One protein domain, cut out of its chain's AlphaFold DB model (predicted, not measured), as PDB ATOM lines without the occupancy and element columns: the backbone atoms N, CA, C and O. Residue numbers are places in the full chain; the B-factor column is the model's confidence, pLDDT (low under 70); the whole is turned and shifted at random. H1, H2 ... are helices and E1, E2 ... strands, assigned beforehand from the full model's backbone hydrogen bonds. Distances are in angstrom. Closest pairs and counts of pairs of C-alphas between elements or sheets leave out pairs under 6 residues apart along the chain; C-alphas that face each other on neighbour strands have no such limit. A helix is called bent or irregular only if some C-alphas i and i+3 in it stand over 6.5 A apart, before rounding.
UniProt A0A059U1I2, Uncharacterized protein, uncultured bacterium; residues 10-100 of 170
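Overview. This is residues 10 to 100 of the 170 residues of an uncharacterized protein of uncultured bacterium (UniProt A0A059U1I2). One twisted antiparallel sheet of four strands is covered on one face by two helices, H1 running slantwise over it and the shorter, irregular H2 crossing it near one end. The strands form a meander, each the antiparallel neighbour of the one before, and the last stretch, residues 86 to 100, has no named element and folds back past the end of the sheet where E3 begins. The printed part has 91 residues, with two named helices and four named strands in the order H1, H2, E1, E2, E3, E4; the sheet's order is E1, E2, E3, E4, and the class is mixed, helices and strands. It is compact, with a radius of gyration of the C-alphas of 12.6 A and spans of 36 by 25 by 20 A.

Along the chain. E1 is residues 46 to 49, 9.7 A from first to last C-alpha. E2, the longest strand, is residues 55 to 64, 27.2 A. E3 is residues 67 to 75, 23.0 A, and bends by 59 degrees at residue 70. E4 is residues 81 to 85, 13.5 A, ending with C-alpha 85 at (13.989, -9.246, 11.367). H1 is residues 10 to 23, 20.2 A, beginning with C-alpha 10 at (0.655, -30.061, 19.303). H2 is residues 32 to 39, 11.9 A; it is irregular, with C-alphas 33 and 36 7.8 A apart.

Arrangement. The sheet is only just strongly twisted, its C-alphas lying up to 4.3 A off the best plane. E2 and E3 form a hairpin, with N 60 and O 72 within hydrogen-bond range at 2.8 A. The hairpin of E1 and E2 has N 46 and O 59 at 2.8 A, and that of E3 and E4 has N 73 and O 82 at 2.8 A. E1 and E4 are the edge strands and are apart. Residues 41 to 42 pair antiparallel with residues 62 to 63 of E2. H1 is on the sheet at a height of 8.5 A, over E2, E3 and, only just, E4, on which 3 of its C-alphas fall; its line and that of E2 stand at 50 degrees on the local plane, slantwise to the strands. The closest C-alphas of H1 and E3 are those of Ala 19 and Ala 72, 5.5 A apart. H2 is on the same face at a height of 6.6 A, over E3 and across the strands, at 88 degrees to E3 on the local plane. The closest C-alphas of H2 and E3 are those of Val 37 and Gly 70, 5.7 A apart. H1 and H2 are close but not clearly touching, with the C-alphas of Arg 23 and Arg 38 closest at 6.4 A. In H1 every O i to N i+4 pair is within hydrogen-bond range; in H2 1 of 4 is, beside 3 of 5 O i to N i+3 pairs.

Size, cuts and confidence. The two C-alphas farthest apart are those of Gly 30 and Asp 52, 37.8 A. The printed part has no cut, and no link is long. The mean pLDDT of the printed part is 94.8, and no printed residue is under 70.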
ATOM      1  N   SER A  10       0.205 -29.635  20.631       85.62
ATOM      2  CA  SER A  10       0.655 -30.061  19.303       85.62
ATOM      3  C   SER A  10       0.700 -28.934  18.265       85.62
ATOM      4  O   SER A  10       1.594 -28.927  17.423       85.62
ATOM      5  N   GLU A  11      -0.224 -27.974  18.315       91.75
ATOM      6  CA  GLU A  11      -0.314 -26.869  17.349       91.75
ATOM      7  C   GLU A  11       0.802 -25.848  17.572       91.75
ATOM      8  O   GLU A  11       1.479 -25.446  16.625       91.75
ATOM      9  N   ALA A  12       1.075 -25.503  18.834       93.44
ATOM     10  CA  ALA A  12       2.210 -24.655  19.183       93.44
ATOM     11  C   ALA A  12       3.541 -25.320  18.772       93.44
ATOM     12  O   ALA A  12       4.389 -24.697  18.131       93.44
ATOM     13  N   ALA A  13       3.719 -26.616  19.049       95.75
ATOM     14  CA  ALA A  13       4.915 -27.339  18.611       95.75
ATOM     15  C   ALA A  13       5.076 -27.325  17.076       95.75
ATOM     16  O   ALA A  13       6.180 -27.097  16.570       95.75
ATOM     17  N   ALA A  14       3.980 -27.503  16.332       97.12
ATOM     18  CA  ALA A  14       3.984 -27.425  14.875       97.12
ATOM     19  C   ALA A  14       4.367 -26.025  14.370       97.12
ATOM     20  O   ALA A  14       5.200 -25.910  13.464       97.12
ATOM     21  N   ALA A  15       3.831 -24.968  14.988       97.88
ATOM     22  CA  ALA A  15       4.155 -23.586  14.648       97.88
ATOM     23  C   ALA A  15       5.640 -23.269  14.880       97.88
ATOM     24  O   ALA A  15       6.301 -22.707  14.003       97.88
ATOM     25  N   ARG A  16       6.197 -23.706  16.017       97.88
ATOM     26  CA  ARG A  16       7.629 -23.571  16.315       97.88
ATOM     27  C   ARG A  16       8.489 -24.283  15.270       97.88
ATOM     28  O   ARG A  16       9.405 -23.683  14.712       97.88
ATOM     29  N   GLY A  17       8.146 -25.527  14.928       97.69
ATOM     30  CA  GLY A  17       8.858 -26.281  13.897       97.69
ATOM     31  C   GLY A  17       8.773 -25.639  12.506       97.69
ATOM     32  O   GLY A  17       9.730 -25.700  11.734       97.69
ATOM     33  N   ALA A  18       7.650 -25.000  12.164       97.81
ATOM     34  CA  ALA A  18       7.519 -24.245  10.919       97.81
ATOM     35  C   ALA A  18       8.398 -22.985  10.906       97.81
ATOM     36  O   ALA A  18       9.036 -22.715   9.886       97.81
ATOM     37  N   ALA A  19       8.493 -22.266  12.027       98.00
ATOM     38  CA  ALA A  19       9.391 -21.122  12.175       98.00
ATOM     39  C   ALA A  19      10.865 -21.520  11.983       98.00
ATOM     40  O   ALA A  19      11.573 -20.884  11.199       98.00
ATOM     41  N   ASP A  20      11.313 -22.615  12.610       97.44
ATOM     42  CA  ASP A  20      12.680 -23.130  12.445       97.44
ATOM     43  C   ASP A  20      12.990 -23.488  10.983       97.44
ATOM     44  O   ASP A  20      14.048 -23.126  10.458       97.44
ATOM     45  N   ARG A  21      12.050 -24.149  10.290       97.00
ATOM     46  CA  ARG A  21      12.198 -24.468   8.860       97.00
ATOM     47  C   ARG A  21      12.266 -23.216   7.992       97.00
ATOM     48  O   ARG A  21      13.039 -23.195   7.039       97.00
ATOM     49  N   ALA A  22      11.453 -22.202   8.283       96.38
ATOM     50  CA  ALA A  22      11.427 -20.960   7.515       96.38
ATOM     51  C   ALA A  22      12.717 -20.152   7.686       96.38
ATOM     52  O   ALA A  22      13.253 -19.641   6.706       96.38
ATOM     53  N   ARG A  23      13.271 -20.114   8.904       96.12
ATOM     54  CA  ARG A  23      14.570 -19.486   9.178       96.12
ATOM     55  C   ARG A  23      15.715 -20.104   8.365       96.12
ATOM     56  O   ARG A  23      16.663 -19.411   8.012       96.12
ATOM     57  N   ALA A  24      15.645 -21.399   8.072       94.00
ATOM     58  CA  ALA A  24      16.684 -22.124   7.341       94.00
ATOM     59  C   ALA A  24      16.605 -21.972   5.806       94.00
ATOM     60  O   ALA A  24      17.279 -22.710   5.086       94.00
ATOM     61  N   ARG A  25      15.776 -21.060   5.277       91.62
ATOM     62  CA  ARG A  25      15.532 -20.894   3.833       91.62
ATOM     63  C   ARG A  25      15.783 -19.453   3.366       91.62
ATOM     64  O   ARG A  25      15.716 -18.531   4.177       91.62
ATOM     65  N   PRO A  26      16.028 -19.223   2.062       85.81
ATOM     66  CA  PRO A  26      16.018 -17.876   1.500       85.81
ATOM     67  C   PRO A  26      14.667 -17.169   1.735       85.81
ATOM     68  O   PRO A  26      13.631 -17.839   1.721       85.81
ATOM     69  N   PRO A  27      14.651 -15.838   1.934       86.25
ATOM     70  CA  PRO A  27      15.804 -14.931   1.891       86.25
ATOM     71  C   PRO A  27      16.668 -14.937   3.166       86.25
ATOM     72  O   PRO A  27      17.789 -14.438   3.135       86.25
ATOM     73  N   VAL A  28      16.207 -15.554   4.259       87.88
ATOM     74  CA  VAL A  28      16.854 -15.489   5.585       87.88
ATOM     75  C   VAL A  28      18.322 -15.932   5.544       87.88
ATOM     76  O   VAL A  28      19.166 -15.315   6.190       87.88
ATOM     77  N   THR A  29      18.655 -16.971   4.771       89.19
ATOM     78  CA  THR A  29      20.026 -17.502   4.644       89.19
ATOM     79  C   THR A  29      20.986 -16.644   3.822       89.19
ATOM     80  O   THR A  29      22.193 -16.811   3.975       89.19
ATOM     81  N   GLY A  30      20.484 -15.740   2.977       87.69
ATOM     82  CA  GLY A  30      21.298 -14.941   2.053       87.69
ATOM     83  C   GLY A  30      21.354 -13.447   2.368       87.69
ATOM     84  O   GLY A  30      22.163 -12.742   1.776       87.69
ATOM     85  N   ASP A  31      20.512 -12.964   3.280       91.94
ATOM     86  CA  ASP A  31      20.373 -11.541   3.584       91.94
ATOM     87  C   ASP A  31      21.041 -11.186   4.937       91.94
ATOM     88  O   ASP A  31      20.681 -11.765   5.974       91.94
ATOM     89  N   PRO A  32      22.010 -10.244   4.958       91.00
ATOM     90  CA  PRO A  32      22.673  -9.776   6.178       91.00
ATOM     91  C   PRO A  32      21.734  -9.220   7.259       91.00
ATOM     92  O   PRO A  32      22.045  -9.282   8.452       91.00
ATOM     93  N   ALA A  33      20.557  -8.708   6.879       90.94
ATOM     94  CA  ALA A  33      19.564  -8.218   7.835       90.94
ATOM     95  C   ALA A  33      19.087  -9.324   8.797       90.94
ATOM     96  O   ALA A  33      18.686  -9.047   9.927       90.94
ATOM     97  N   PHE A  34      19.192 -10.591   8.384       94.56
ATOM     98  CA  PHE A  34      18.750 -11.750   9.154       94.56
ATOM     99  C   PHE A  34      19.874 -12.470   9.916       94.56
ATOM    100  O   PHE A  34      19.634 -13.525  10.504       94.56
ATOM    101  N   ASP A  35      21.090 -11.920   9.967       94.44
ATOM    102  CA  ASP A  35      22.241 -12.531  10.649       94.44
ATOM    103  C   ASP A  35      21.944 -12.962  12.092       94.44
ATOM    104  O   ASP A  35      22.326 -14.054  12.516       94.44
ATOM    105  N   ALA A  36      21.259 -12.106  12.855       95.69
ATOM    106  CA  ALA A  36      20.868 -12.416  14.226       95.69
ATOM    107  C   ALA A  36      19.812 -13.525  14.269       95.69
ATOM    108  O   ALA A  36      19.970 -14.493  15.011       95.69
ATOM    109  N   VAL A  37      18.801 -13.429  13.401       96.38
ATOM    110  CA  VAL A  37      17.717 -14.408  13.292       96.38
ATOM    111  C   VAL A  37      18.263 -15.805  13.014       96.38
ATOM    112  O   VAL A  37      17.811 -16.760  13.637       96.38
ATOM    113  N   ARG A  38      19.285 -15.937  12.157       95.38
ATOM    114  CA  ARG A  38      19.937 -17.226  11.858       95.38
ATOM    115  C   ARG A  38      20.625 -17.877  13.056       95.38
ATOM    116  O   ARG A  38      20.704 -19.100  13.093       95.38
ATOM    117  N   ARG A  39      21.130 -17.080  14.001       94.69
ATOM    118  CA  ARG A  39      21.831 -17.556  15.209       94.69
ATOM    119  C   ARG A  39      20.906 -17.770  16.405       94.69
ATOM    120  O   ARG A  39      21.298 -18.439  17.352       94.69
ATOM    121  N   ALA A  40      19.720 -17.174  16.371       97.00
ATOM    122  CA  ALA A  40      18.724 -17.270  17.427       97.00
ATOM    123  C   ALA A  40      18.143 -18.687  17.551       97.00
ATOM    124  O   ALA A  40      18.369 -19.540  16.696       97.00
ATOM    125  N   ALA A  41      17.332 -18.940  18.573       97.69
ATOM    126  CA  ALA A  41      16.459 -20.108  18.680       97.69
ATOM    127  C   ALA A  41      14.997 -19.698  18.447       97.69
ATOM    128  O   ALA A  41      14.600 -18.593  18.801       97.69
ATOM    129  N   ALA A  42      14.162 -20.570  17.871       97.94
ATOM    130  CA  ALA A  42      12.721 -20.328  17.872       97.94
ATOM    131  C   ALA A  42      12.181 -20.446  19.307       97.94
ATOM    132  O   ALA A  42      12.357 -21.483  19.962       97.94
ATOM    133  N   GLY A  43      11.538 -19.384  19.785       97.25
ATOM    134  CA  GLY A  43      10.942 -19.287  21.111       97.25
ATOM    135  C   GLY A  43       9.559 -19.935  21.201       97.25
ATOM    136  O   GLY A  43       9.163 -20.751  20.363       97.25
ATOM    137  N   THR A  44       8.821 -19.561  22.244       96.88
ATOM    138  CA  THR A  44       7.444 -20.018  22.477       96.88
ATOM    139  C   THR A  44       6.481 -19.301  21.520       96.88
ATOM    140  O   THR A  44       6.446 -18.070  21.518       96.88
ATOM    141  N   PRO A  45       5.682 -20.032  20.725       97.94
ATOM    142  CA  PRO A  45       4.631 -19.439  19.904       97.94
ATOM    143  C   PRO A  45       3.575 -18.726  20.748       97.94
ATOM    144  O   PRO A  45       3.059 -19.282  21.716       97.94
ATOM    145  N   ALA A  46       3.205 -17.526  20.318       97.25
ATOM    146  CA  ALA A  46       2.086 -16.761  20.842       97.25
ATOM    147  C   ALA A  46       0.947 -16.762  19.819       97.25
ATOM    148  O   ALA A  46       1.163 -16.486  18.635       97.25
ATOM    149  N   LEU A  47      -0.268 -17.087  20.259       97.69
ATOM    150  CA  LEU A  47      -1.438 -17.023  19.391       97.69
ATOM    151  C   LEU A  47      -1.841 -15.562  19.194       97.69
ATOM    152  O   LEU A  47      -2.124 -14.858  20.163       97.69
ATOM    153  N   VAL A  48      -1.908 -15.129  17.939       97.81
ATOM    154  CA  VAL A  48      -2.467 -13.832  17.569       97.81
ATOM    155  C   VAL A  48      -3.920 -14.012  17.167       97.81
ATOM    156  O   VAL A  48      -4.248 -14.833  16.305       97.81
ATOM    157  N   THR A  49      -4.797 -13.216  17.770       97.50
ATOM    158  CA  THR A  49      -6.223 -13.177  17.442       97.50
ATOM    159  C   THR A  49      -6.559 -11.968  16.578       97.50
ATOM    160  O   THR A  49      -6.016 -10.879  16.782       97.50
ATOM    161  N   ALA A  50      -7.514 -12.112  15.671       95.06
ATOM    162  CA  ALA A  50      -8.124 -10.996  14.968       95.06
ATOM    163  C   ALA A  50      -8.851 -10.036  15.941       95.06
ATOM    164  O   ALA A  50      -9.081 -10.377  17.108       95.06
ATOM    165  N   PRO A  51      -9.215  -8.816  15.497       91.12
ATOM    166  CA  PRO A  51      -9.920  -7.842  16.332       91.12
ATOM    167  C   PRO A  51     -11.218  -8.357  16.971       91.12
ATOM    168  O   PRO A  51     -11.551  -7.917  18.071       91.12
ATOM    169  N   ASP A  52     -11.910  -9.286  16.307       90.62
ATOM    170  CA  ASP A  52     -13.129  -9.952  16.784       90.62
ATOM    171  C   ASP A  52     -12.864 -11.090  17.794       90.62
ATOM    172  O   ASP A  52     -13.803 -11.669  18.335       90.62
ATOM    173  N   GLY A  53     -11.593 -11.394  18.078       91.88
ATOM    174  CA  GLY A  53     -11.167 -12.445  19.002       91.88
ATOM    175  C   GLY A  53     -10.958 -13.818  18.360       91.88
ATOM    176  O   GLY A  53     -10.495 -14.727  19.049       91.88
ATOM    177  N   SER A  54     -11.239 -13.989  17.067       95.38
ATOM    178  CA  SER A  54     -10.983 -15.256  16.375       95.38
ATOM    179  C   SER A  54      -9.474 -15.533  16.228       95.38
ATOM    180  O   SER A  54      -8.691 -14.594  16.051       95.38
ATOM    181  N   PRO A  55      -9.011 -16.796  16.308       96.38
ATOM    182  CA  PRO A  55      -7.620 -17.146  16.015       96.38
ATOM    183  C   PRO A  55      -7.231 -16.722  14.594       96.38
ATOM    184  O   PRO A  55      -7.945 -17.035  13.645       96.38
ATOM    185  N   ALA A  56      -6.094 -16.040  14.434       96.38
ATOM    186  CA  ALA A  56      -5.634 -15.574  13.126       96.38
ATOM    187  C   ALA A  56      -4.372 -16.307  12.663       96.38
ATOM    188  O   ALA A  56      -4.336 -16.862  11.565       96.38
ATOM    189  N   TYR A  57      -3.325 -16.300  13.487       97.62
ATOM    190  CA  TYR A  57      -2.041 -16.926  13.178       97.62
ATOM    191  C   TYR A  57      -1.188 -17.055  14.446       97.62
ATOM    192  O   TYR A  57      -1.505 -16.493  15.492       97.62
ATOM    193  N   TRP A  58      -0.078 -17.770  14.340       98.12
ATOM    194  CA  TRP A  58       0.943 -17.863  15.373       98.12
ATOM    195  C   TRP A  58       2.072 -16.880  15.115       98.12
ATOM    196  O   TRP A  58       2.517 -16.715  13.979       98.12
ATOM    197  N   LEU A  59       2.579 -16.270  16.175       98.06
ATOM    198  CA  LEU A  59       3.786 -15.466  16.127       98.06
ATOM    199  C   LEU A  59       4.859 -16.140  16.982       98.06
ATOM    200  O   LEU A  59       4.651 -16.398  18.164       98.06
ATOM    201  N   VAL A  60       5.990 -16.475  16.367       98.50
ATOM    202  CA  VAL A  60       7.094 -17.193  17.015       98.50
ATOM    203  C   VAL A  60       8.309 -16.269  17.063       98.50
ATOM    204  O   VAL A  60       8.879 -15.987  16.008       98.50
ATOM    205  N   PRO A  61       8.719 -15.767  18.239       98.38
ATOM    206  CA  PRO A  61       9.899 -14.921  18.337       98.38
ATOM    207  C   PRO A  61      11.180 -15.738  18.137       98.38
ATOM    208  O   PRO A  61      11.264 -16.896  18.547       98.38
ATOM    209  N   PHE A  62      12.190 -15.127  17.524       98.31
ATOM    210  CA  PHE A  62      13.542 -15.673  17.439       98.31
ATOM    211  C   PHE A  62      14.401 -15.087  18.560       98.31
ATOM    212  O   PHE A  62      14.810 -13.926  18.496       98.31
ATOM    213  N   ASP A  63      14.650 -15.905  19.577       97.94
ATOM    214  CA  ASP A  63      15.354 -15.559  20.809       97.94
ATOM    215  C   ASP A  63      16.873 -15.645  20.633       97.94
ATOM    216  O   ASP A  63      17.421 -16.706  20.314       97.94
ATOM    217  N   LEU A  64      17.548 -14.520  20.849       97.00
ATOM    218  CA  LEU A  64      18.991 -14.440  20.992       97.00
ATOM    219  C   LEU A  64      19.303 -13.695  22.292       97.00
ATOM    220  O   LEU A  64      19.076 -12.489  22.390       97.00
ATOM    221  N   ASP A  65      19.840 -14.417  23.273       95.56
ATOM    222  CA  ASP A  65      20.216 -13.889  24.591       95.56
ATOM    223  C   ASP A  65      19.042 -13.224  25.356       95.56
ATOM    224  O   ASP A  65      19.223 -12.203  26.020       95.56
ATOM    225  N   GLY A  66      17.821 -13.771  25.254       96.19
ATOM    226  CA  GLY A  66      16.612 -13.270  25.928       96.19
ATOM    227  C   GLY A  66      15.881 -12.148  25.179       96.19
ATOM    228  O   GLY A  66      14.863 -11.634  25.653       96.19
ATOM    229  N   ARG A  67      16.374 -11.764  23.998       97.38
ATOM    230  CA  ARG A  67      15.833 -10.689  23.155       97.38
ATOM    231  C   ARG A  67      15.309 -11.264  21.845       97.38
ATOM    232  O   ARG A  67      15.950 -12.119  21.233       97.38
ATOM    233  N   ALA A  68      14.178 -10.761  21.365       97.56
ATOM    234  CA  ALA A  68      13.642 -11.166  20.071       97.56
ATOM    235  C   ALA A  68      14.274 -10.343  18.940       97.56
ATOM    236  O   ALA A  68      13.906  -9.195  18.702       97.56
ATOM    237  N   CYS A  69      15.203 -10.947  18.202       97.00
ATOM    238  CA  CYS A  69      15.865 -10.313  17.052       97.00
ATOM    239  C   CYS A  69      15.062 -10.415  15.743       97.00
ATOM    240  O   CYS A  69      15.444  -9.875  14.705       97.00
ATOM    241  N   GLY A  70      13.949 -11.140  15.779       97.06
ATOM    242  CA  GLY A  70      13.060 -11.372  14.658       97.06
ATOM    243  C   GLY A  70      11.838 -12.157  15.100       97.06
ATOM    244  O   GLY A  70      11.759 -12.632  16.234       97.06
ATOM    245  N   VAL A  71      10.893 -12.319  14.186       97.69
ATOM    246  CA  VAL A  71       9.672 -13.094  14.406       97.69
ATOM    247  C   VAL A  71       9.344 -13.912  13.164       97.69
ATOM    248  O   VAL A  71       9.615 -13.490  12.038       97.69
ATOM    249  N   ALA A  72       8.739 -15.076  13.362       98.12
ATOM    250  CA  ALA A  72       8.037 -15.795  12.316       98.12
ATOM    251  C   ALA A  72       6.529 -15.637  12.509       98.12
ATOM    252  O   ALA A  72       5.993 -15.975  13.563       98.12
ATOM    253  N   GLN A  73       5.844 -15.165  11.474       97.88
ATOM    254  CA  GLN A  73       4.395 -15.254  11.365       97.88
ATOM    255  C   GLN A  73       4.049 -16.584  10.701       97.88
ATOM    256  O   GLN A  73       4.428 -16.820   9.555       97.88
ATOM    257  N   VAL A  74       3.345 -17.456  11.415       98.19
ATOM    258  CA  VAL A  74       3.056 -18.831  11.000       98.19
ATOM    259  C   VAL A  74       1.546 -19.035  10.921       98.19
ATOM    260  O   VAL A  74       0.823 -18.707  11.857       98.19
ATOM    261  N   ALA A  75       1.051 -19.576   9.809       97.50
ATOM    262  CA  ALA A  75      -0.367 -19.906   9.656       97.50
ATOM    263  C   ALA A  75      -0.833 -20.900  10.740       97.50
ATOM    264  O   ALA A  75      -0.030 -21.681  11.249       97.50
ATOM    265  N   LEU A  76      -2.127 -20.891  11.090       96.75
ATOM    266  CA  LEU A  76      -2.677 -21.757  12.150       96.75
ATOM    267  C   LEU A  76      -2.418 -23.251  11.907       96.75
ATOM    268  O   LEU A  76      -2.172 -23.990  12.852       96.75
ATOM    269  N   ASP A  77      -2.413 -23.671  10.642       95.94
ATOM    270  CA  ASP A  77      -2.131 -25.040  10.198       95.94
ATOM    271  C   ASP A  77      -0.626 -25.359  10.063       95.94
ATOM    272  O   ASP A  77      -0.253 -26.435   9.597       95.94
ATOM    273  N   ALA A  78       0.251 -24.413  10.419       97.06
ATOM    274  CA  ALA A  78       1.704 -24.490  10.282       97.06
ATOM    275  C   ALA A  78       2.221 -24.773   8.851       97.06
ATOM    276  O   ALA A  78       3.398 -25.107   8.668       97.06
ATOM    277  N   SER A  79       1.377 -24.605   7.823       96.31
ATOM    278  CA  SER A  79       1.731 -24.867   6.419       96.31
ATOM    279  C   SER A  79       2.638 -23.789   5.825       96.31
ATOM    280  O   SER A  79       3.448 -24.060   4.936       96.31
ATOM    281  N   ARG A  80       2.510 -22.554   6.321       95.94
ATOM    282  CA  ARG A  80       3.218 -21.370   5.827       95.94
ATOM    283  C   ARG A  80       3.799 -20.572   6.979       95.94
ATOM    284  O   ARG A  80       3.152 -20.407   8.010       95.94
ATOM    285  N   ALA A  81       4.999 -20.046   6.764       97.31
ATOM    286  CA  ALA A  81       5.690 -19.188   7.709       97.31
ATOM    287  C   ALA A  81       6.482 -18.107   6.961       97.31
ATOM    288  O   ALA A  81       7.216 -18.418   6.023       97.31
ATOM    289  N   GLY A  82       6.318 -16.852   7.376       96.81
ATOM    290  CA  GLY A  82       7.105 -15.708   6.918       96.81
ATOM    291  C   GLY A  82       7.980 -15.187   8.052       96.81
ATOM    292  O   GLY A  82       7.521 -15.124   9.188       96.81
ATOM    293  N   VAL A  83       9.233 -14.840   7.755       97.44
ATOM    294  CA  VAL A  83      10.212 -14.384   8.751       97.44
ATOM    295  C   VAL A  83      10.518 -12.907   8.540       97.44
ATOM    296  O   VAL A  83      10.754 -12.472   7.415       97.44
ATOM    297  N   SER A  84      10.548 -12.153   9.632       95.88
ATOM    298  CA  SER A  84      10.936 -10.743   9.656       95.88
ATOM    299  C   SER A  84      12.009 -10.525  10.716       95.88
ATOM    300  O   SER A  84      11.907 -11.060  11.820       95.88
ATOM    301  N   ALA A  85      13.037  -9.748  10.384       95.31
ATOM    302  CA  ALA A  85      13.989  -9.246  11.367       95.31
ATOM    303  C   ALA A  85      13.366  -8.073  12.142       95.31
ATOM    304  O   ALA A  85      12.524  -7.348  11.609       95.31
ATOM    305  N   LEU A  86      13.768  -7.903  13.401       93.88
ATOM    306  CA  LEU A  86      13.449  -6.729  14.208       93.88
ATOM    307  C   LEU A  86      14.698  -5.848  14.327       93.88
ATOM    308  O   LEU A  86      15.810  -6.352  14.490       93.88
ATOM    309  N   GLY A  87      14.508  -4.530  14.249       89.62
ATOM    310  CA  GLY A  87      15.604  -3.558  14.180       89.62
ATOM    311  C   GLY A  87      16.226  -3.443  12.785       89.62
ATOM    312  O   GLY A  87      15.829  -4.128  11.841       89.62
ATOM    313  N   ALA A  88      17.210  -2.553  12.647       86.25
ATOM    314  CA  ALA A  88      17.874  -2.299  11.362       86.25
ATOM    315  C   ALA A  88      18.884  -3.393  10.953       86.25
ATOM    316  O   ALA A  88      19.354  -3.413   9.816       86.25
ATOM    317  N   GLY A  89      19.245  -4.293  11.871       83.88
ATOM    318  CA  GLY A  89      20.183  -5.385  11.624       83.88
ATOM    319  C   GLY A  89      20.737  -5.990  12.914       83.88
ATOM    320  O   GLY A  89      20.310  -5.659  14.018       83.88
ATOM    321  N   SER A  90      21.733  -6.871  12.786       84.69
ATOM    322  CA  SER A  90      22.239  -7.667  13.919       84.69
ATOM    323  C   SER A  90      22.963  -6.877  15.021       84.69
ATOM    324  O   SER A  90      23.125  -7.396  16.128       84.69
ATOM    325  N   ALA A  91      23.387  -5.644  14.733       87.06
ATOM    326  CA  ALA A  91      24.021  -4.743  15.695       87.06
ATOM    327  C   ALA A  91      23.008  -3.927  16.519       87.06
ATOM    328  O   ALA A  91      23.358  -3.416  17.581       87.06
ATOM    329  N   ASP A  92      21.752  -3.834  16.075       90.12
ATOM    330  CA  ASP A  92      20.713  -2.996  16.687       90.12
ATOM    331  C   ASP A  92      19.990  -3.716  17.837       90.12
ATOM    332  O   ASP A  92      18.764  -3.769  17.920       90.12
ATOM    333  N   ARG A  93      20.770  -4.323  18.741       90.88
ATOM    334  CA  ARG A  93      20.234  -5.123  19.856       90.88
ATOM    335  C   ARG A  93      19.323  -4.316  20.781       90.88
ATOM    336  O   ARG A  93      18.428  -4.883  21.398       90.88
ATOM    337  N   ALA A  94      19.558  -3.009  20.890       91.25
ATOM    338  CA  ALA A  94      18.771  -2.116  21.733       91.25
ATOM    339  C   ALA A  94      17.326  -1.946  21.231       91.25
ATOM    340  O   ALA A  94      16.441  -1.667  22.036       91.25
ATOM    341  N   ALA A  95      17.073  -2.146  19.933       90.88
ATOM    342  CA  ALA A  95      15.731  -2.106  19.359       90.88
ATOM    343  C   ALA A  95      14.948  -3.419  19.548       90.88
ATOM    344  O   ALA A  95      13.763  -3.485  19.213       90.88
ATOM    345  N   TRP A  96      15.588  -4.481  20.047       95.31
ATOM    346  CA  TRP A  96      14.945  -5.782  20.206       95.31
ATOM    347  C   TRP A  96      14.136  -5.840  21.504       95.31
ATOM    348  O   TRP A  96      14.690  -5.628  22.591       95.31
ATOM    349  N   PRO A  97      12.836  -6.172  21.429       95.62
ATOM    350  CA  PRO A  97      12.039  -6.364  22.629       95.62
ATOM    351  C   PRO A  97      12.517  -7.603  23.390       95.62
ATOM    352  O   PRO A  97      13.090  -8.534  22.814       95.62
ATOM    353  N   ASP A  98      12.245  -7.634  24.690       96.19
ATOM    354  CA  ASP A  98      12.417  -8.849  25.480       96.19
ATOM    355  C   ASP A  98      11.495  -9.949  24.943       96.19
ATOM    356  O   ASP A  98      10.333  -9.698  24.609       96.19
ATOM    357  N   VAL A  99      11.997 -11.183  24.861       96.44
ATOM    358  CA  VAL A  99      11.211 -12.315  24.334       96.44
ATOM    359  C   VAL A  99       9.934 -12.557  25.150       96.44
ATOM    360  O   VAL A  99       8.907 -12.978  24.620       96.44
ATOM    361  N   GLU A 100       9.974 -12.219  26.440       96.19
ATOM    362  CA  GLU A 100       8.855 -12.351  27.367       96.19
ATOM    363  C   GLU A 100       7.659 -11.456  27.009       96.19
ATOM    364  O   GLU A 100       6.519 -11.810  27.318       96.19
TER     365      GLU A 100